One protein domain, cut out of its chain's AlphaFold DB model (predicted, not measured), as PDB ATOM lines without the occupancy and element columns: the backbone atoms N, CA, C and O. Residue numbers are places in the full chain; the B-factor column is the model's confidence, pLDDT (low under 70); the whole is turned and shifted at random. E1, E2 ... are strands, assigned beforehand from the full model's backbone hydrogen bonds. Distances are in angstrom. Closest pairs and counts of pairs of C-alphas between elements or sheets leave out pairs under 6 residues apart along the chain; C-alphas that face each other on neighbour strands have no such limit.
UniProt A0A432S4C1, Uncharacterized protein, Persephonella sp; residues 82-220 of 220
ATOM      1  N   ILE A  82     130.498 127.027 139.090       94.56
ATOM      2  CA  ILE A  82     130.365 125.754 138.389       94.56
ATOM      3  C   ILE A  82     129.937 126.076 136.960       94.56
ATOM      4  O   ILE A  82     128.909 126.698 136.729       94.56
ATOM      5  N   SER A  83     130.741 125.679 135.991       93.94
ATOM      6  CA  SER A  83     130.533 125.877 134.564       93.94
ATOM      7  C   SER A  83     130.311 124.525 133.900       93.94
ATOM      8  O   SER A  83     131.234 123.719 133.842       93.94
ATOM      9  N   TYR A  84     129.132 124.298 133.338       92.06
ATOM     10  CA  TYR A  84     128.796 123.084 132.603       92.06
ATOM     11  C   TYR A  84     128.580 123.393 131.116       92.06
ATOM     12  O   TYR A  84     127.882 124.341 130.759       92.06
ATOM     13  N   LYS A  85     129.205 122.614 130.230       90.12
ATOM     14  CA  LYS A  85     129.014 122.680 128.774       90.12
ATOM     15  C   LYS A  85     128.335 121.387 128.312       90.12
ATOM     16  O   LYS A  85     129.045 120.391 128.157       90.12
ATOM     17  N   PRO A  86     127.014 121.394 128.057       82.25
ATOM     18  CA  PRO A  86     126.247 120.169 127.823       82.25
ATOM     19  C   PRO A  86     126.705 119.384 126.592       82.25
ATOM     20  O   PRO A  86     126.881 118.176 126.668       82.25
ATOM     21  N   PHE A  87     126.990 120.068 125.482       83.75
ATOM     22  CA  PHE A  87     127.389 119.410 124.231       83.75
ATOM     23  C   PHE A  87     128.720 118.661 124.324       83.75
ATOM     24  O   PHE A  87     128.882 117.615 123.707       83.75
ATOM     25  N   ASN A  88     129.652 119.175 125.126       83.38
ATOM     26  CA  ASN A  88     130.965 118.556 125.296       83.38
ATOM     27  C   ASN A  88     131.034 117.717 126.576       83.38
ATOM     28  O   ASN A  88     132.103 117.205 126.880       83.38
ATOM     29  N   LYS A  89     129.940 117.649 127.353       85.75
ATOM     30  CA  LYS A  89     129.876 117.023 128.684       85.75
ATOM     31  C   LYS A  89     131.069 117.398 129.568       85.75
ATOM     32  O   LYS A  89     131.710 116.561 130.196       85.75
ATOM     33  N   ASN A  90     131.380 118.694 129.579       91.00
ATOM     34  CA  ASN A  90     132.498 119.247 130.333       91.00
ATOM     35  C   ASN A  90     131.968 120.033 131.524       91.00
ATOM     36  O   ASN A  90     131.235 121.009 131.346       91.00
ATOM     37  N   LEU A  91     132.408 119.668 132.719       94.00
ATOM     38  CA  LEU A  91     132.141 120.375 133.961       94.00
ATOM     39  C   LEU A  91     133.434 121.029 134.446       94.00
ATOM     40  O   LEU A  91     134.493 120.416 134.449       94.00
ATOM     41  N   SER A  92     133.376 122.287 134.854       95.06
ATOM     42  CA  SER A  92     134.490 122.981 135.490       95.06
ATOM     43  C   SER A  92     133.998 123.637 136.762       95.06
ATOM     44  O   SER A  92     132.958 124.282 136.768       95.06
ATOM     45  N   ILE A  93     134.737 123.458 137.844       96.00
ATOM     46  CA  ILE A  93     134.421 123.972 139.164       96.00
ATOM     47  C   ILE A  93     135.600 124.829 139.593       96.00
ATOM     48  O   ILE A  93     136.734 124.358 139.616       96.00
ATOM     49  N   ARG A  94     135.351 126.091 139.930       97.06
ATOM     50  CA  ARG A  94     136.366 127.010 140.436       97.06
ATOM     51  C   ARG A  94     135.985 127.474 141.828       97.06
ATOM     52  O   ARG A  94     134.910 128.038 142.031       97.06
ATOM     53  N   PHE A  95     136.909 127.293 142.757       95.62
ATOM     54  CA  PHE A  95     136.812 127.748 144.132       95.62
ATOM     55  C   PHE A  95     137.739 128.948 144.318       95.62
ATOM     56  O   PHE A  95     138.948 128.855 144.120       95.62
ATOM     57  N   ASN A  96     137.187 130.078 144.735       95.12
ATOM     58  CA  ASN A  96     137.939 131.250 145.157       95.12
ATOM     59  C   ASN A  96     137.694 131.473 146.648       95.12
ATOM     60  O   ASN A  96     136.705 132.102 147.038       95.12
ATOM     61  N   LYS A  97     138.571 130.897 147.481       93.62
ATOM     62  CA  LYS A  97     138.477 130.940 148.950       93.62
ATOM     63  C   LYS A  97     137.053 130.631 149.433       93.62
ATOM     64  O   LYS A  97     136.485 131.349 150.261       93.62
ATOM     65  N   PHE A  98     136.441 129.603 148.851       94.94
ATOM     66  CA  PHE A  98     135.089 129.174 149.169       94.94
ATOM     67  C   PHE A  98     135.057 128.561 150.565       94.94
ATOM     68  O   PHE A  98     135.843 127.674 150.875       94.94
ATOM     69  N   ASP A  99     134.172 129.062 151.417       93.38
ATOM     70  CA  ASP A  99     134.061 128.644 152.810       93.38
ATOM     71  C   ASP A  99     132.863 127.711 152.966       93.38
ATOM     72  O   ASP A  99     131.720 128.168 152.893       93.38
ATOM     73  N   THR A 100     133.114 126.417 153.172       92.50
ATOM     74  CA  THR A 100     132.046 125.412 153.233       92.50
ATOM     75  C   THR A 100     131.143 125.608 154.449       92.50
ATOM     76  O   THR A 100     129.976 125.245 154.387       92.50
ATOM     77  N   SER A 101     131.614 126.275 155.510       90.56
ATOM     78  CA  SER A 101     130.792 126.593 156.691       90.56
ATOM     79  C   SER A 101     129.608 127.523 156.391       90.56
ATOM     80  O   SER A 101     128.682 127.629 157.190       90.56
ATOM     81  N   LYS A 102     129.623 128.198 155.232       90.25
ATOM     82  CA  LYS A 102     128.512 129.032 154.752       90.25
ATOM     83  C   LYS A 102     127.389 128.231 154.099       90.25
ATOM     84  O   LYS A 102     126.358 128.824 153.798       90.25
ATOM     85  N   VAL A 103     127.624 126.949 153.812       91.38
ATOM     86  CA  VAL A 103     126.673 126.094 153.095       91.38
ATOM     87  C   VAL A 103     126.368 124.786 153.809       91.38
ATOM     88  O   VAL A 103     125.254 124.298 153.703       91.38
ATOM     89  N   LEU A 104     127.324 124.211 154.534       90.38
ATOM     90  CA  LEU A 104     127.141 122.958 155.255       90.38
ATOM     91  C   LEU A 104     126.322 123.182 156.526       90.38
ATOM     92  O   LEU A 104     126.600 124.107 157.295       90.38
ATOM     93  N   LYS A 105     125.325 122.326 156.754       89.88
ATOM     94  CA  LYS A 105     124.527 122.342 157.987       89.88
ATOM     95  C   LYS A 105     125.296 121.768 159.178       89.88
ATOM     96  O   LYS A 105     125.192 122.289 160.282       89.88
ATOM     97  N   ASP A 106     126.130 120.769 158.930       84.94
ATOM     98  CA  ASP A 106     127.024 120.070 159.860       84.94
ATOM     99  C   ASP A 106     128.397 120.755 160.004       84.94
ATOM    100  O   ASP A 106     129.412 120.124 160.298       84.94
ATOM    101  N   LYS A 107     128.451 122.083 159.831       84.06
ATOM    102  CA  LYS A 107     129.697 122.877 159.854       84.06
ATOM    103  C   LYS A 107     130.546 122.722 161.127       84.06
ATOM    104  O   LYS A 107     131.733 123.058 161.110       84.06
ATOM    105  N   GLU A 108     129.934 122.271 162.223       82.94
ATOM    106  CA  GLU A 108     130.617 121.991 163.487       82.94
ATOM    107  C   GLU A 108     131.443 120.699 163.439       82.94
ATOM    108  O   GLU A 108     132.457 120.618 164.131       82.94
ATOM    109  N   GLU A 109     131.061 119.728 162.604       84.19
ATOM    110  CA  GLU A 109     131.786 118.469 162.395       84.19
ATOM    111  C   GLU A 109     132.862 118.622 161.323       84.19
ATOM    112  O   GLU A 109     134.009 118.204 161.518       84.19
ATOM    113  N   ILE A 110     132.514 119.281 160.213       85.31
ATOM    114  CA  ILE A 110     133.411 119.480 159.081       85.31
ATOM    115  C   ILE A 110     133.284 120.886 158.495       85.31
ATOM    116  O   ILE A 110     132.224 121.353 158.084       85.31
ATOM    117  N   SER A 111     134.413 121.586 158.393       91.62
ATOM    118  CA  SER A 111     134.467 122.842 157.646       91.62
ATOM    119  C   SER A 111     135.818 123.073 156.989       91.62
ATOM    120  O   SER A 111     136.884 122.782 157.540       91.62
ATOM    121  N   ALA A 112     135.776 123.637 155.785       93.44
ATOM    122  CA  ALA A 112     136.942 123.841 154.952       93.44
ATOM    123  C   ALA A 112     136.898 125.187 154.222       93.44
ATOM    124  O   ALA A 112     135.839 125.732 153.907       93.44
ATOM    125  N   LYS A 113     138.084 125.712 153.913       95.56
ATOM    126  CA  LYS A 113     138.279 126.728 152.874       95.56
ATOM    127  C   LYS A 113     138.862 126.056 151.636       95.56
ATOM    128  O   LYS A 113     139.926 125.451 151.734       95.56
ATOM    129  N   LEU A 114     138.182 126.185 150.503       95.69
ATOM    130  CA  LEU A 114     138.578 125.617 149.215       95.69
ATOM    131  C   LEU A 114     139.075 126.721 148.278       95.69
ATOM    132  O   LEU A 114     138.446 127.772 148.146       95.69
ATOM    133  N   GLU A 115     140.187 126.474 147.604       97.19
ATOM    134  CA  GLU A 115     140.756 127.346 146.580       97.19
ATOM    135  C   GLU A 115     141.316 126.483 145.451       97.19
ATOM    136  O   GLU A 115     141.908 125.444 145.723       97.19
ATOM    137  N   GLY A 116     141.116 126.876 144.197       97.06
ATOM    138  CA  GLY A 116     141.625 126.136 143.043       97.06
ATOM    139  C   GLY A 116     140.574 125.904 141.970       97.06
ATOM    140  O   GLY A 116     139.508 126.528 141.956       97.06
ATOM    141  N   SER A 117     140.878 124.998 141.052       97.19
ATOM    142  CA  SER A 117     139.978 124.650 139.962       97.19
ATOM    143  C   SER A 117     140.055 123.174 139.627       97.19
ATOM    144  O   SER A 117     141.118 122.569 139.674       97.19
ATOM    145  N   ILE A 118     138.905 122.613 139.281       96.62
ATOM    146  CA  ILE A 118     138.735 121.236 138.847       96.62
ATOM    147  C   ILE A 118     137.985 121.265 137.521       96.62
ATOM    148  O   ILE A 118     137.060 122.053 137.323       96.62
ATOM    149  N   LYS A 119     138.373 120.401 136.597       95.94
ATOM    150  CA  LYS A 119     137.694 120.154 135.333       95.94
ATOM    151  C   LYS A 119     137.443 118.659 135.214       95.94
ATOM    152  O   LYS A 119     138.340 117.867 135.477       95.94
ATOM    153  N   ILE A 120     136.226 118.301 134.836       94.31
ATOM    154  CA  ILE A 120     135.772 116.934 134.629       94.31
ATOM    155  C   ILE A 120     135.226 116.846 133.207       94.31
ATOM    156  O   ILE A 120     134.458 117.712 132.779       94.31
ATOM    157  N   TYR A 121     135.646 115.831 132.467       92.44
ATOM    158  CA  TYR A 121     135.174 115.566 131.114       92.44
ATOM    159  C   TYR A 121     135.179 114.075 130.831       92.44
ATOM    160  O   TYR A 121     135.918 113.311 131.453       92.44
ATOM    161  N   ARG A 122     134.347 113.658 129.882       90.25
ATOM    162  CA  ARG A 122     134.305 112.270 129.439       90.25
ATOM    163  C   ARG A 122     135.397 111.995 128.406       90.25
ATOM    164  O   ARG A 122     135.627 112.806 127.509       90.25
ATOM    165  N   LYS A 123     136.035 110.838 128.529       90.31
ATOM    166  CA  LYS A 123     136.991 110.271 127.582       90.31
ATOM    167  C   LYS A 123     136.695 108.781 127.460       90.31
ATOM    168  O   LYS A 123     136.930 108.026 128.402       90.31
ATOM    169  N   ASP A 124     136.122 108.389 126.329       88.62
ATOM    170  CA  ASP A 124     135.590 107.044 126.103       88.62
ATOM    171  C   ASP A 124     134.599 106.638 127.220       88.62
ATOM    172  O   ASP A 124     133.617 107.349 127.484       88.62
ATOM    173  N   ASP A 125     134.870 105.529 127.908       89.00
ATOM    174  CA  ASP A 125     134.075 105.013 129.032       89.00
ATOM    175  C   ASP A 125     134.479 105.595 130.394       89.00
ATOM    176  O   ASP A 125     133.936 105.211 131.432       89.00
ATOM    177  N   TYR A 126     135.445 106.511 130.411       91.12
ATOM    178  CA  TYR A 126     135.998 107.084 131.627       91.12
ATOM    179  C   TYR A 126     135.625 108.559 131.764       91.12
ATOM    180  O   TYR A 126     135.473 109.298 130.790       91.12
ATOM    181  N   LYS A 127     135.517 109.017 133.005       92.12
ATOM    182  CA  LYS A 127     135.451 110.432 133.361       92.12
ATOM    183  C   LYS A 127     136.828 110.836 133.884       92.12
ATOM    184  O   LYS A 127     137.328 110.271 134.852       92.12
ATOM    185  N   ILE A 128     137.460 111.799 133.225       94.94
ATOM    186  CA  ILE A 128     138.779 112.309 133.598       94.94
ATOM    187  C   ILE A 128     138.602 113.586 134.401       94.94
ATOM    188  O   ILE A 128     137.880 114.499 134.001       94.94
ATOM    189  N   LEU A 129     139.289 113.642 135.536       95.00
ATOM    190  CA  LEU A 129     139.394 114.804 136.402       95.00
ATOM    191  C   LEU A 129     140.795 115.418 136.265       95.00
ATOM    192  O   LEU A 129     141.797 114.711 136.316       95.00
ATOM    193  N   THR A 130     140.874 116.730 136.095       97.19
ATOM    194  CA  THR A 130     142.135 117.487 136.080       97.19
ATOM    195  C   THR A 130     141.969 118.752 136.893       97.19
ATOM    196  O   THR A 130     140.894 119.354 136.850       97.19
ATOM    197  N   GLY A 131     143.000 119.208 137.583       97.19
ATOM    198  CA  GLY A 131     142.910 120.442 138.342       97.19
ATOM    199  C   GLY A 131     143.917 120.529 139.465       97.19
ATOM    200  O   GLY A 131     144.520 119.542 139.863       97.19
ATOM    201  N   GLU A 132     144.044 121.720 140.014       97.88
ATOM    202  CA  GLU A 132     144.942 122.000 141.120       97.88
ATOM    203  C   GLU A 132     144.243 122.888 142.138       97.88
ATOM    204  O   GLU A 132     143.336 123.668 141.815       97.88
ATOM    205  N   GLY A 133     144.671 122.781 143.389       97.31
ATOM    206  CA  GLY A 133     144.096 123.596 144.435       97.31
ATOM    207  C   GLY A 133     144.622 123.313 145.824       97.31
ATOM    208  O   GLY A 133     145.618 122.626 146.053       97.31
ATOM    209  N   LYS A 134     143.923 123.911 146.779       96.94
ATOM    210  CA  LYS A 134     144.215 123.864 148.196       96.94
ATOM    211  C   LYS A 134     142.921 123.750 148.989       96.94
ATOM    212  O   LYS A 134     141.973 124.509 148.797       96.94
ATOM    213  N   ILE A 135     142.933 122.836 149.943       95.50
ATOM    214  CA  ILE A 135     141.904 122.643 150.954       95.50
ATOM    215  C   ILE A 135     142.533 123.009 152.291       95.50
ATOM    216  O   ILE A 135     143.596 122.509 152.654       95.50
ATOM    217  N   ILE A 136     141.902 123.907 153.034       94.62
ATOM    218  CA  ILE A 136     142.261 124.197 154.421       94.62
ATOM    219  C   ILE A 136     141.124 123.666 155.277       94.62
ATOM    220  O   ILE A 136     140.108 124.345 155.433       94.62
ATOM    221  N   LEU A 137     141.296 122.456 155.800       91.38
ATOM    222  CA  LEU A 137     140.391 121.861 156.774       91.38
ATOM    223  C   LEU A 137     140.537 122.647 158.075       91.38
ATOM    224  O   LEU A 137     141.590 122.632 158.716       91.38
ATOM    225  N   ARG A 138     139.500 123.404 158.436       87.38
ATOM    226  CA  ARG A 138     139.493 124.174 159.683       87.38
ATOM    227  C   ARG A 138     139.244 123.260 160.862       87.38
ATOM    228  O   ARG A 138     139.949 123.381 161.857       87.38
ATOM    229  N   ARG A 139     138.266 122.374 160.698       81.56
ATOM    230  CA  ARG A 139     137.843 121.397 161.685       81.56
ATOM    231  C   ARG A 139     137.390 120.133 160.970       81.56
ATOM    232  O   ARG A 139     136.681 120.217 159.966       81.56
ATOM    233  N   LEU A 140     137.827 119.002 161.500       81.94
ATOM    234  CA  LEU A 140     137.322 117.673 161.200       81.94
ATOM    235  C   LEU A 140     137.257 116.917 162.527       81.94
ATOM    236  O   LEU A 140     138.299 116.651 163.126       81.94
ATOM    237  N   ASN A 141     136.050 116.621 162.998       80.31
ATOM    238  CA  ASN A 141     135.844 115.865 164.226       80.31
ATOM    239  C   ASN A 141     135.512 114.402 163.899       80.31
ATOM    240  O   ASN A 141     134.446 114.114 163.370       80.31
ATOM    241  N   LEU A 142     136.428 113.481 164.201       72.94
ATOM    242  CA  LEU A 142     136.275 112.037 163.978       72.94
ATOM    243  C   LEU A 142     136.026 111.300 165.301       72.94
ATOM    244  O   LEU A 142     136.700 110.315 165.602       72.94
ATOM    245  N   GLY A 143     135.101 111.815 166.118       72.56
ATOM    246  CA  GLY A 143     134.701 111.261 167.420       72.56
ATOM    247  C   GLY A 143     135.789 111.361 168.494       72.56
ATOM    248  O   GLY A 143     135.652 112.107 169.457       72.56
ATOM    249  N   PHE A 144     136.886 110.631 168.312       73.69
ATOM    250  CA  PHE A 144     138.007 110.525 169.252       73.69
ATOM    251  C   PHE A 144     139.149 111.499 168.933       73.69
ATOM    252  O   PHE A 144     140.050 111.693 169.747       73.69
ATOM    253  N   ILE A 145     139.153 112.088 167.732       72.94
ATOM    254  CA  ILE A 145     140.224 112.966 167.253       72.94
ATOM    255  C   ILE A 145     139.609 114.170 166.548       72.94
ATOM    256  O   ILE A 145     138.844 114.023 165.596       72.94
ATOM    257  N   THR A 146     140.009 115.372 166.959       77.12
ATOM    258  CA  THR A 146     139.753 116.593 166.193       77.12
ATOM    259  C   THR A 146     141.018 117.004 165.446       77.12
ATOM    260  O   THR A 146     142.039 117.333 166.051       77.12
ATOM    261  N   LEU A 147     140.954 117.012 164.116       77.06
ATOM    262  CA  LEU A 147     142.009 117.548 163.262       77.06
ATOM    263  C   LEU A 147     141.671 118.990 162.888       77.06
ATOM    264  O   LEU A 147     140.673 119.260 162.221       77.06
ATOM    265  N   ASN A 148     142.535 119.918 163.298       80.81
ATOM    266  CA  ASN A 148     142.379 121.340 163.018       80.81
ATOM    267  C   ASN A 148     143.528 121.862 162.155       80.81
ATOM    268  O   ASN A 148     144.686 121.472 162.316       80.81
ATOM    269  N   GLY A 149     143.201 122.784 161.250       84.19
ATOM    270  CA  GLY A 149     144.191 123.529 160.470       84.19
ATOM    271  C   GLY A 149     145.005 122.691 159.481       84.19
ATOM    272  O   GLY A 149     146.101 123.110 159.102       84.19
ATOM    273  N   VAL A 150     144.496 121.535 159.048       91.44
ATOM    274  CA  VAL A 150     145.173 120.695 158.052       91.44
ATOM    275  C   VAL A 150     145.057 121.352 156.681       91.44
ATOM    276  O   VAL A 150     143.967 121.654 156.193       91.44
ATOM    277  N   ARG A 151     146.201 121.591 156.046       95.62
ATOM    278  CA  ARG A 151     146.298 122.118 154.687       95.62
ATOM    279  C   ARG A 151     146.632 120.976 153.743       95.62
ATOM    280  O   ARG A 151     147.638 120.306 153.939       95.62
ATOM    281  N   ILE A 152     145.817 120.805 152.715       96.25
ATOM    282  CA  ILE A 152     146.007 119.822 151.654       96.25
ATOM    283  C   ILE A 152     146.184 120.610 150.363       96.25
ATOM    284  O   ILE A 152     145.271 121.331 149.965       96.25
ATOM    285  N   LYS A 153     147.350 120.530 149.731       97.94
ATOM    286  CA  LYS A 153     147.549 121.027 148.364       97.94
ATOM    287  C   LYS A 153     147.433 119.832 147.432       97.94
ATOM    288  O   LYS A 153     148.062 118.826 147.718       97.94
ATOM    289  N   TYR A 154     146.646 119.929 146.370       97.31
ATOM    290  CA  TYR A 154     146.467 118.838 145.416       97.31
ATOM    291  C   TYR A 154     146.773 119.294 143.991       97.31
ATOM    292  O   TYR A 154     146.530 120.450 143.636       97.31
ATOM    293  N   ASP A 155     147.272 118.361 143.191       98.12
ATOM    294  CA  ASP A 155     147.457 118.460 141.748       98.12
ATOM    295  C   ASP A 155     146.946 117.163 141.113       98.12
ATOM    296  O   ASP A 155     147.284 116.058 141.547       98.12
ATOM    297  N   ILE A 156     146.070 117.299 140.124       97.69
ATOM    298  CA  ILE A 156     145.397 116.199 139.451       97.69
ATOM    299  C   ILE A 156     145.599 116.359 137.954       97.69
ATOM    300  O   ILE A 156     145.144 117.330 137.342       97.69
ATOM    301  N   LYS A 157     146.250 115.371 137.350       97.31
ATOM    302  CA  LYS A 157     146.627 115.374 135.936       97.31
ATOM    303  C   LYS A 157     145.974 114.217 135.203       97.31
ATOM    304  O   LYS A 157     145.785 113.137 135.756       97.31
ATOM    305  N   GLU A 158     145.648 114.447 133.941       95.94
ATOM    306  CA  GLU A 158     145.170 113.393 133.051       95.94
ATOM    307  C   GLU A 158     146.277 112.359 132.803       95.94
ATOM    308  O   GLU A 158     147.427 112.721 132.549       95.94
ATOM    309  N   ASP A 159     145.917 111.075 132.815       93.38
ATOM    310  CA  ASP A 159     146.738 109.998 132.268       93.38
ATOM    311  C   ASP A 159     145.861 108.936 131.604       93.38
ATOM    312  O   ASP A 159     145.128 108.223 132.283       93.38
ATOM    313  N   LYS A 160     145.972 108.793 130.278       89.50
ATOM    314  CA  LYS A 160     145.253 107.790 129.472       89.50
ATOM    315  C   LYS A 160     143.770 107.695 129.864       89.50
ATOM    316  O   LYS A 160     142.994 108.517 129.383       89.50
ATOM    317  N   ASN A 161     143.422 106.749 130.740       92.12
ATOM    318  CA  ASN A 161     142.062 106.388 131.153       92.12
ATOM    319  C   ASN A 161     141.814 106.601 132.663       92.12
ATOM    320  O   ASN A 161     140.933 105.984 133.257       92.12
ATOM    321  N   PHE A 162     142.638 107.408 133.324       94.19
ATOM    322  CA  PHE A 162     142.513 107.745 134.737       94.19
ATOM    323  C   PHE A 162     143.099 109.134 135.017       94.19
ATOM    324  O   PHE A 162     143.704 109.773 134.158       94.19
ATOM    325  N   SER A 163     142.925 109.609 136.244       97.19
ATOM    326  CA  SER A 163     143.545 110.848 136.711       97.19
ATOM    327  C   SER A 163     144.628 110.532 137.725       97.19
ATOM    328  O   SER A 163     144.340 109.909 138.742       97.19
ATOM    329  N   LYS A 164     145.868 110.954 137.481       97.88
ATOM    330  CA  LYS A 164     146.940 110.926 138.485       97.88
ATOM    331  C   LYS A 164     146.670 111.990 139.534       97.88
ATOM    332  O   LYS A 164     146.357 113.119 139.175       97.88
ATOM    333  N   VAL A 165     146.809 111.637 140.805       97.31
ATOM    334  CA  VAL A 165     146.595 112.540 141.938       97.31
ATOM    335  C   VAL A 165     147.858 112.596 142.772       97.31
ATOM    336  O   VAL A 165     148.353 111.565 143.228       97.31
ATOM    337  N   GLU A 166     148.326 113.807 143.030       98.12
ATOM    338  CA  GLU A 166     149.308 114.090 144.063       98.12
ATOM    339  C   GLU A 166     148.700 115.059 145.070       98.12
ATOM    340  O   GLU A 166     148.058 116.041 144.691       98.12
ATOM    341  N   ALA A 167     148.888 114.791 146.359       97.50
ATOM    342  CA  ALA A 167     148.463 115.707 147.402       97.50
ATOM    343  C   ALA A 167     149.486 115.799 148.534       97.50
ATOM    344  O   ALA A 167     149.883 114.790 149.105       97.50
ATOM    345  N   ASP A 168     149.860 117.020 148.899       97.62
ATOM    346  CA  ASP A 168     150.712 117.313 150.047       97.62
ATOM    347  C   ASP A 168     149.849 117.737 151.234       97.62
ATOM    348  O   ASP A 168     149.090 118.710 151.154       97.62
ATOM    349  N   LEU A 169     149.995 117.039 152.357       95.69
ATOM    350  CA  LEU A 169     149.287 117.300 153.603       95.69
ATOM    351  C   LEU A 169     150.241 117.946 154.611       95.69
ATOM    352  O   LEU A 169     151.332 117.441 154.876       95.69
ATOM    353  N   LYS A 170     149.826 119.070 155.202       95.25
ATOM    354  CA  LYS A 170     150.557 119.778 156.261       95.25
ATOM    355  C   LYS A 170     149.606 120.255 157.356       95.25
ATOM    356  O   LYS A 170     148.744 121.096 157.115       95.25
ATOM    357  N   GLY A 171     149.817 119.779 158.572       91.19
ATOM    358  CA  GLY A 171     149.130 120.176 159.794       91.19
ATOM    359  C   GLY A 171     150.018 119.925 161.013       91.19
ATOM    360  O   GLY A 171     151.146 119.456 160.875       91.19
ATOM    361  N   LEU A 172     149.512 120.245 162.206       87.06
ATOM    362  CA  LEU A 172     150.271 120.092 163.454       87.06
ATOM    363  C   LEU A 172     150.599 118.619 163.753       87.06
ATOM    364  O   LEU A 172     151.743 118.284 164.030       87.06
ATOM    365  N   ASN A 173     149.595 117.746 163.631       85.94
ATOM    366  CA  ASN A 173     149.692 116.322 163.976       85.94
ATOM    367  C   ASN A 173     149.684 115.403 162.751       85.94
ATOM    368  O   ASN A 173     149.606 114.186 162.891       85.94
ATOM    369  N   ILE A 174     149.723 115.972 161.549       89.56
ATOM    370  CA  ILE A 174     149.735 115.210 160.306       89.56
ATOM    371  C   ILE A 174     150.578 115.939 159.269       89.56
ATOM    372  O   ILE A 174     150.366 117.117 158.989       89.56
ATOM    373  N   ASN A 175     151.533 115.240 158.678       94.50
ATOM    374  CA  ASN A 175     152.240 115.698 157.496       94.50
ATOM    375  C   ASN A 175     152.485 114.510 156.570       94.50
ATOM    376  O   ASN A 175     152.542 113.373 157.022       94.50
ATOM    377  N   GLY A 176     152.591 114.741 155.271       96.50
ATOM    378  CA  GLY A 176     152.848 113.650 154.341       96.50
ATOM    379  C   GLY A 176     152.463 113.977 152.918       96.50
ATOM    380  O   GLY A 176     152.021 115.086 152.617       96.50
ATOM    381  N   LYS A 177     152.621 112.979 152.060       97.62
ATOM    382  CA  LYS A 177     152.262 113.026 150.655       97.62
ATOM    383  C   LYS A 177     151.380 111.830 150.327       97.62
ATOM    384  O   LYS A 177     151.668 110.703 150.721       97.62
ATOM    385  N   PHE A 178     150.314 112.088 149.590       97.38
ATOM    386  CA  PHE A 178     149.540 111.075 148.896       97.38
ATOM    387  C   PHE A 178     149.908 111.096 147.415       97.38
ATOM    388  O   PHE A 178     149.955 112.160 146.793       97.38
ATOM    389  N   THR A 179     150.136 109.920 146.846       97.94
ATOM    390  CA  THR A 179     150.297 109.732 145.400       97.94
ATOM    391  C   THR A 179     149.422 108.579 144.951       97.94
ATOM    392  O   THR A 179     149.419 107.518 145.574       97.94
ATOM    393  N   GLY A 180     148.664 108.773 143.879       97.50
ATOM    394  CA  GLY A 180     147.709 107.769 143.443       97.50
ATOM    395  C   GLY A 180     147.046 108.077 142.115       97.50
ATOM    396  O   GLY A 180     147.504 108.900 141.320       97.50
ATOM    397  N   LYS A 181     145.937 107.386 141.879       97.00
ATOM    398  CA  LYS A 181     145.087 107.532 140.709       97.00
ATOM    399  C   LYS A 181     143.608 107.457 141.067       97.00
ATOM    400  O   LYS A 181     143.209 106.673 141.925       97.00
ATOM    401  N   ILE A 182     142.806 108.231 140.346       96.00
ATOM    402  CA  ILE A 182     141.349 108.152 140.322       96.00
ATOM    403  C   ILE A 182     140.940 107.471 139.019       96.00
ATOM    404  O   ILE A 182     141.202 107.993 137.935       96.00
ATOM    405  N   VAL A 183     140.285 106.319 139.124       94.88
ATOM    406  CA  VAL A 183     139.631 105.652 137.996       94.88
ATOM    407  C   VAL A 183     138.136 105.879 138.141       94.88
ATOM    408  O   VAL A 183     137.537 105.392 139.097       94.88
ATOM    409  N   TRP A 184     137.537 106.616 137.209       92.69
ATOM    410  CA  TRP A 184     136.113 106.928 137.251       92.69
ATOM    411  C   TRP A 184     135.426 106.440 135.982       92.69
ATOM    412  O   TRP A 184     135.658 106.981 134.907       92.69
ATOM    413  N   LYS A 185     134.593 105.405 136.117       88.62
ATOM    414  CA  LYS A 185     133.658 104.956 135.075       88.62
ATOM    415  C   LYS A 185     132.246 105.373 135.486       88.62
ATOM    416  O   LYS A 185     131.873 106.535 135.313       88.62
ATOM    417  N   ASP A 186     131.547 104.472 136.165       84.50
ATOM    418  CA  ASP A 186     130.292 104.747 136.871       84.50
ATOM    419  C   ASP A 186     130.588 105.142 138.320       84.50
ATOM    420  O   ASP A 186     130.148 106.179 138.811       84.50
ATOM    421  N   LYS A 187     131.470 104.371 138.962       88.12
ATOM    422  CA  LYS A 187     131.979 104.623 140.309       88.12
ATOM    423  C   LYS A 187     133.355 105.270 140.278       88.12
ATOM    424  O   LYS A 187     134.107 105.106 139.310       88.12
ATOM    425  N   ILE A 188     133.686 105.990 141.345       90.44
ATOM    426  CA  ILE A 188     135.006 106.588 141.545       90.44
ATOM    427  C   ILE A 188     135.835 105.640 142.405       90.44
ATOM    428  O   ILE A 188     135.497 105.411 143.560       90.44
ATOM    429  N   HIS A 189     136.947 105.144 141.870       94.25
ATOM    430  CA  HIS A 189     137.930 104.375 142.628       94.25
ATOM    431  C   HIS A 189     139.191 105.213 142.838       94.25
ATOM    432  O   HIS A 189     139.879 105.550 141.870       94.25
ATOM    433  N   LEU A 190     139.513 105.520 144.093       95.38
ATOM    434  CA  LEU A 190     140.754 106.180 144.484       95.38
ATOM    435  C   LEU A 190     141.743 105.126 144.983       95.38
ATOM    436  O   LEU A 190     141.509 104.494 146.009       95.38
ATOM    437  N   LYS A 191     142.858 104.958 144.270       96.69
ATOM    438  CA  LYS A 191     143.936 104.029 144.637       96.69
ATOM    439  C   LYS A 191     145.248 104.773 144.772       96.69
ATOM    440  O   LYS A 191     145.631 105.478 143.842       96.69
ATOM    441  N   GLY A 192     145.970 104.591 145.863       96.75
ATOM    442  CA  GLY A 192     147.273 105.222 146.032       96.75
ATOM    443  C   GLY A 192     147.936 104.869 147.345       96.75
ATOM    444  O   GLY A 192     147.431 104.052 148.104       96.75
ATOM    445  N   ASN A 193     149.055 105.524 147.608       97.56
ATOM    446  CA  ASN A 193     149.809 105.378 148.836       97.56
ATOM    447  C   ASN A 193     149.928 106.742 149.520       97.56
ATOM    448  O   ASN A 193     150.218 107.756 148.873       97.56
ATOM    449  N   PHE A 194     149.673 106.759 150.823       95.94
ATOM    450  CA  PHE A 194     150.017 107.859 151.705       95.94
ATOM    451  C   PHE A 194     151.289 107.509 152.474       95.94
ATOM    452  O   PHE A 194     151.349 106.481 153.147       95.94
ATOM    453  N   SER A 195     152.260 108.418 152.448       97.50
ATOM    454  CA  SER A 195     153.481 108.335 153.245       97.50
ATOM    455  C   SER A 195     153.702 109.635 154.014       97.50
ATOM    456  O   SER A 195     153.556 110.736 153.479       97.50
ATOM    457  N   GLY A 196     154.037 109.539 155.298       96.25
ATOM    458  CA  GLY A 196     154.199 110.727 156.128       96.25
ATOM    459  C   GLY A 196     154.320 110.441 157.615       96.25
ATOM    460  O   GLY A 196     154.817 109.392 158.027       96.25
ATOM    461  N   ARG A 197     153.874 111.396 158.432       93.56
ATOM    462  CA  ARG A 197     153.740 111.247 159.878       93.56
ATOM    463  C   ARG A 197     152.336 111.591 160.348       93.56
ATOM    464  O   ARG A 197     151.737 112.566 159.897       93.56
ATOM    465  N   PHE A 198     151.859 110.829 161.321       89.88
ATOM    466  CA  PHE A 198     150.617 111.061 162.047       89.88
ATOM    467  C   PHE A 198     150.908 110.947 163.546       89.88
ATOM    468  O   PHE A 198     151.484 109.951 163.970       89.88
ATOM    469  N   PHE A 199     150.607 111.984 164.332       87.88
ATOM    470  CA  PHE A 199     150.989 112.095 165.752       87.88
ATOM    471  C   PHE A 199     152.445 111.666 166.026       87.88
ATOM    472  O   PHE A 199     152.724 110.859 166.904       87.88
ATOM    473  N   ASN A 200     153.383 112.193 165.228       85.44
ATOM    474  CA  ASN A 200     154.820 111.878 165.253       85.44
ATOM    475  C   ASN A 200     155.221 110.433 164.907       85.44
ATOM    476  O   ASN A 200     156.416 110.149 164.842       85.44
ATOM    477  N   GLN A 201     154.282 109.543 164.593       91.50
ATOM    478  CA  GLN A 201     154.587 108.203 164.096       91.50
ATOM    479  C   GLN A 201     154.714 108.221 162.576       91.50
ATOM    480  O   GLN A 201     153.896 108.842 161.896       91.50
ATOM    481  N   LYS A 202     155.736 107.551 162.030       95.12
ATOM    482  CA  LYS A 202     155.853 107.355 160.581       95.12
ATOM    483  C   LYS A 202     154.725 106.428 160.129       95.12
ATOM    484  O   LYS A 202     154.548 105.356 160.697       95.12
ATOM    485  N   VAL A 203     153.979 106.849 159.116       94.25
ATOM    486  CA  VAL A 203     152.872 106.085 158.543       94.25
ATOM    487  C   VAL A 203     153.115 105.922 157.054       94.25
ATOM    488  O   VAL A 203     153.416 106.891 156.358       94.25
ATOM    489  N   GLU A 204     152.957 104.692 156.589       96.00
ATOM    490  CA  GLU A 204     152.901 104.333 155.180       96.00
ATOM    491  C   GLU A 204     151.692 103.417 155.006       96.00
ATOM    492  O   GLU A 204     151.561 102.407 155.702       96.00
ATOM    493  N   ARG A 205     150.729 103.849 154.193       94.00
ATOM    494  CA  ARG A 205     149.416 103.212 154.073       94.00
ATOM    495  C   ARG A 205     148.962 103.254 152.628       94.00
ATOM    496  O   ARG A 205     148.867 104.331 152.038       94.00
ATOM    497  N   ASP A 206     148.583 102.095 152.117       95.50
ATOM    498  CA  ASP A 206     147.831 102.023 150.876       95.50
ATOM    499  C   ASP A 206     146.370 102.394 151.131       95.50
ATOM    500  O   ASP A 206     145.768 102.021 152.140       95.50
ATOM    501  N   ILE A 207     145.813 103.164 150.204       93.44
ATOM    502  CA  ILE A 207     144.435 103.640 150.205       93.44
ATOM    503  C   ILE A 207     143.764 103.071 148.962       93.44
ATOM    504  O   ILE A 207     144.270 103.224 147.846       93.44
ATOM    505  N   ASN A 208     142.618 102.427 149.157       94.69
ATOM    506  CA  ASN A 208     141.784 101.896 148.089       94.69
ATOM    507  C   ASN A 208     140.315 102.113 148.457       94.69
ATOM    508  O   ASN A 208     139.702 101.265 149.098       94.69
ATOM    509  N   GLU A 209     139.787 103.264 148.059       93.19
ATOM    510  CA  GLU A 209     138.432 103.698 148.394       93.19
ATOM    511  C   GLU A 209     137.549 103.722 147.147       93.19
ATOM    512  O   GLU A 209     137.990 104.097 146.054       93.19
ATOM    513  N   GLU A 210     136.286 103.347 147.323       93.12
ATOM    514  CA  GLU A 210     135.255 103.391 146.292       93.12
ATOM    515  C   GLU A 210     134.141 104.349 146.719       93.12
ATOM    516  O   GLU A 210     133.601 104.244 147.818       93.12
ATOM    517  N   PHE A 211     133.771 105.269 145.829       86.69
ATOM    518  CA  PHE A 211     132.697 106.228 146.057       86.69
ATOM    519  C   PHE A 211     131.620 106.108 144.977       86.69
ATOM    520  O   PHE A 211     131.920 106.095 143.778       86.69
ATOM    521  N   ASN A 212     130.360 106.110 145.416       78.75
ATOM    522  CA  ASN A 212     129.186 106.166 144.548       78.75
ATOM    523  C   ASN A 212     128.619 107.590 144.543       78.75
ATOM    524  O   ASN A 212     128.208 108.098 145.586       78.75
ATOM    525  N   PHE A 213     128.576 108.225 143.369       66.69
ATOM    526  CA  PHE A 213     128.008 109.563 143.188       66.69
ATOM    527  C   PHE A 213     126.838 109.532 142.206       66.69
ATOM    528  O   PHE A 213     126.968 109.944 141.058       66.69
ATOM    529  N   ASN A 214     125.665 109.131 142.694       57.62
ATOM    530  CA  ASN A 214     124.453 109.030 141.872       57.62
ATOM    531  C   ASN A 214     123.974 110.393 141.321       57.62
ATOM    532  O   ASN A 214     123.175 110.448 140.397       57.62
ATOM    533  N   PHE A 215     124.441 111.517 141.884       54.72
ATOM    534  CA  PHE A 215     124.002 112.864 141.484       54.72
ATOM    535  C   PHE A 215     124.574 113.334 140.134       54.72
ATOM    536  O   PHE A 215     124.050 114.272 139.538       54.72
ATOM    537  N   LEU A 216     125.663 112.725 139.650       55.75
ATOM    538  CA  LEU A 216     126.289 113.104 138.373       55.75
ATOM    539  C   LEU A 216     125.862 112.213 137.201       55.75
ATOM    540  O   LEU A 216     126.223 112.503 136.055       55.75
ATOM    541  N   ASP A 217     125.079 111.169 137.470       54.62
ATOM    542  CA  ASP A 217     124.571 110.270 136.444       54.62
ATOM    543  C   ASP A 217     123.600 111.023 135.523       54.62
ATOM    544  O   ASP A 217     122.650 111.671 135.959       54.62
ATOM    545  N   GLY A 218     123.892 111.000 134.220       56.59
ATOM    546  CA  GLY A 218     123.146 111.736 133.190       56.59
ATOM    547  C   GLY A 218     123.675 113.141 132.864       56.59
ATOM    548  O   GLY A 218     123.292 113.694 131.833       56.59
ATOM    549  N   ILE A 219     124.589 113.704 133.668       60.56
ATOM    550  CA  ILE A 219     125.239 115.007 133.400       60.56
ATOM    551  C   ILE A 219     126.586 114.825 132.666       60.56
ATOM    552  O   ILE A 219     126.990 115.699 131.899       60.56
ATOM    553  N   LEU A 220     127.282 113.699 132.866       56.69
ATOM    554  CA  LEU A 220     128.624 113.418 132.320       56.69
ATOM    555  C   LEU A 220     128.688 112.084 131.557       56.69
ATOM    556  O   LEU A 220     128.281 111.049 132.124       56.69
TER     557      LEU A 220
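This is residues 82 to 220 of the 220 residues of an uncharacterized protein of Persephonella sp (UniProt A0A432S4C1). One long sheet of nine strands curls into a deep trough, like a barrel left open: the leaf E1 to E4 faces the leaf E6 to E9 in a folded sheet, one sheet bent back on itself, with E5 as the hinge, and the edge strands E1 and E9 stay apart. Most of the strands bend along their length, cupping the trough further. The printed part has 139 residues, with nine named strands and no named helix; the class is all strand, and the sheet's order E1 to E9 is also the order along the chain, a meander, each strand the antiparallel neighbour of the one before. The whole is compact, with a radius of gyration of the C-alphas of 15.9 A, and spans 48 by 34 by 23 A.

Find C-alpha 82 at (130.365, 125.754, 138.389), where the short E1 runs over residues 82 to 85. E2 follows at residues 90 to 99, 24.4 A long, then E3 at residues 110 to 123, 33.0 A. From C-alpha 126 at (135.998, 107.084, 131.627), E4 runs to residue 141, 33.8 A, and is the longest strand by residues. Read on to E5, residues 146 to 159, 35.3 A; E6, residues 162 to 170, 25.9 A; E7, residues 174 to 184, 28.0 A; and E8, residues 188 to 198, 26.2 A. E9, residues 201 to 211, 28.4 A, ends at C-alpha 211, (132.697, 106.228, 146.057).

The sheet is twisted. Begin at its edge strand E1, antiparallel to E2 at 172 degrees, with N 83 and O 92 2.7 A apart. Between E2 and E3, look at N 93 and O 118, 2.8 A; between E3 and E4, at N 119 and O 130, 2.7 A. E4 bends by 97 degrees at residue 138, and its N 135 is 2.8 A from O 152 of E5. E5 and E6 stand at 151 degrees, with N 153 and O 168 2.9 A apart. Next come N 167 of E6 and O 178 of E7, 2.9 A, then N 181 of E7 and O 191 of E8, 2.8 A. E8 and the other edge strand, E9, form a hairpin at 167 degrees, with N 194 and O 205 2.8 A apart. Across the fold, the closest C-alphas of E4 and E7 are those of Lys 127 and Trp 184, 5.3 A apart. E2 and E9 are apart.

The C-alphas of Phe 87 and Asn 200, the two farthest apart, are 49.9 A from each other. The printed part has no cut and ends at the chain's last residue, Leu 220. The link from E2 to E3, 10 residues, is short; the other links are tight. The mean pLDDT of the printed part is 89.8, and residues 213 to 220, after E9, are under 70.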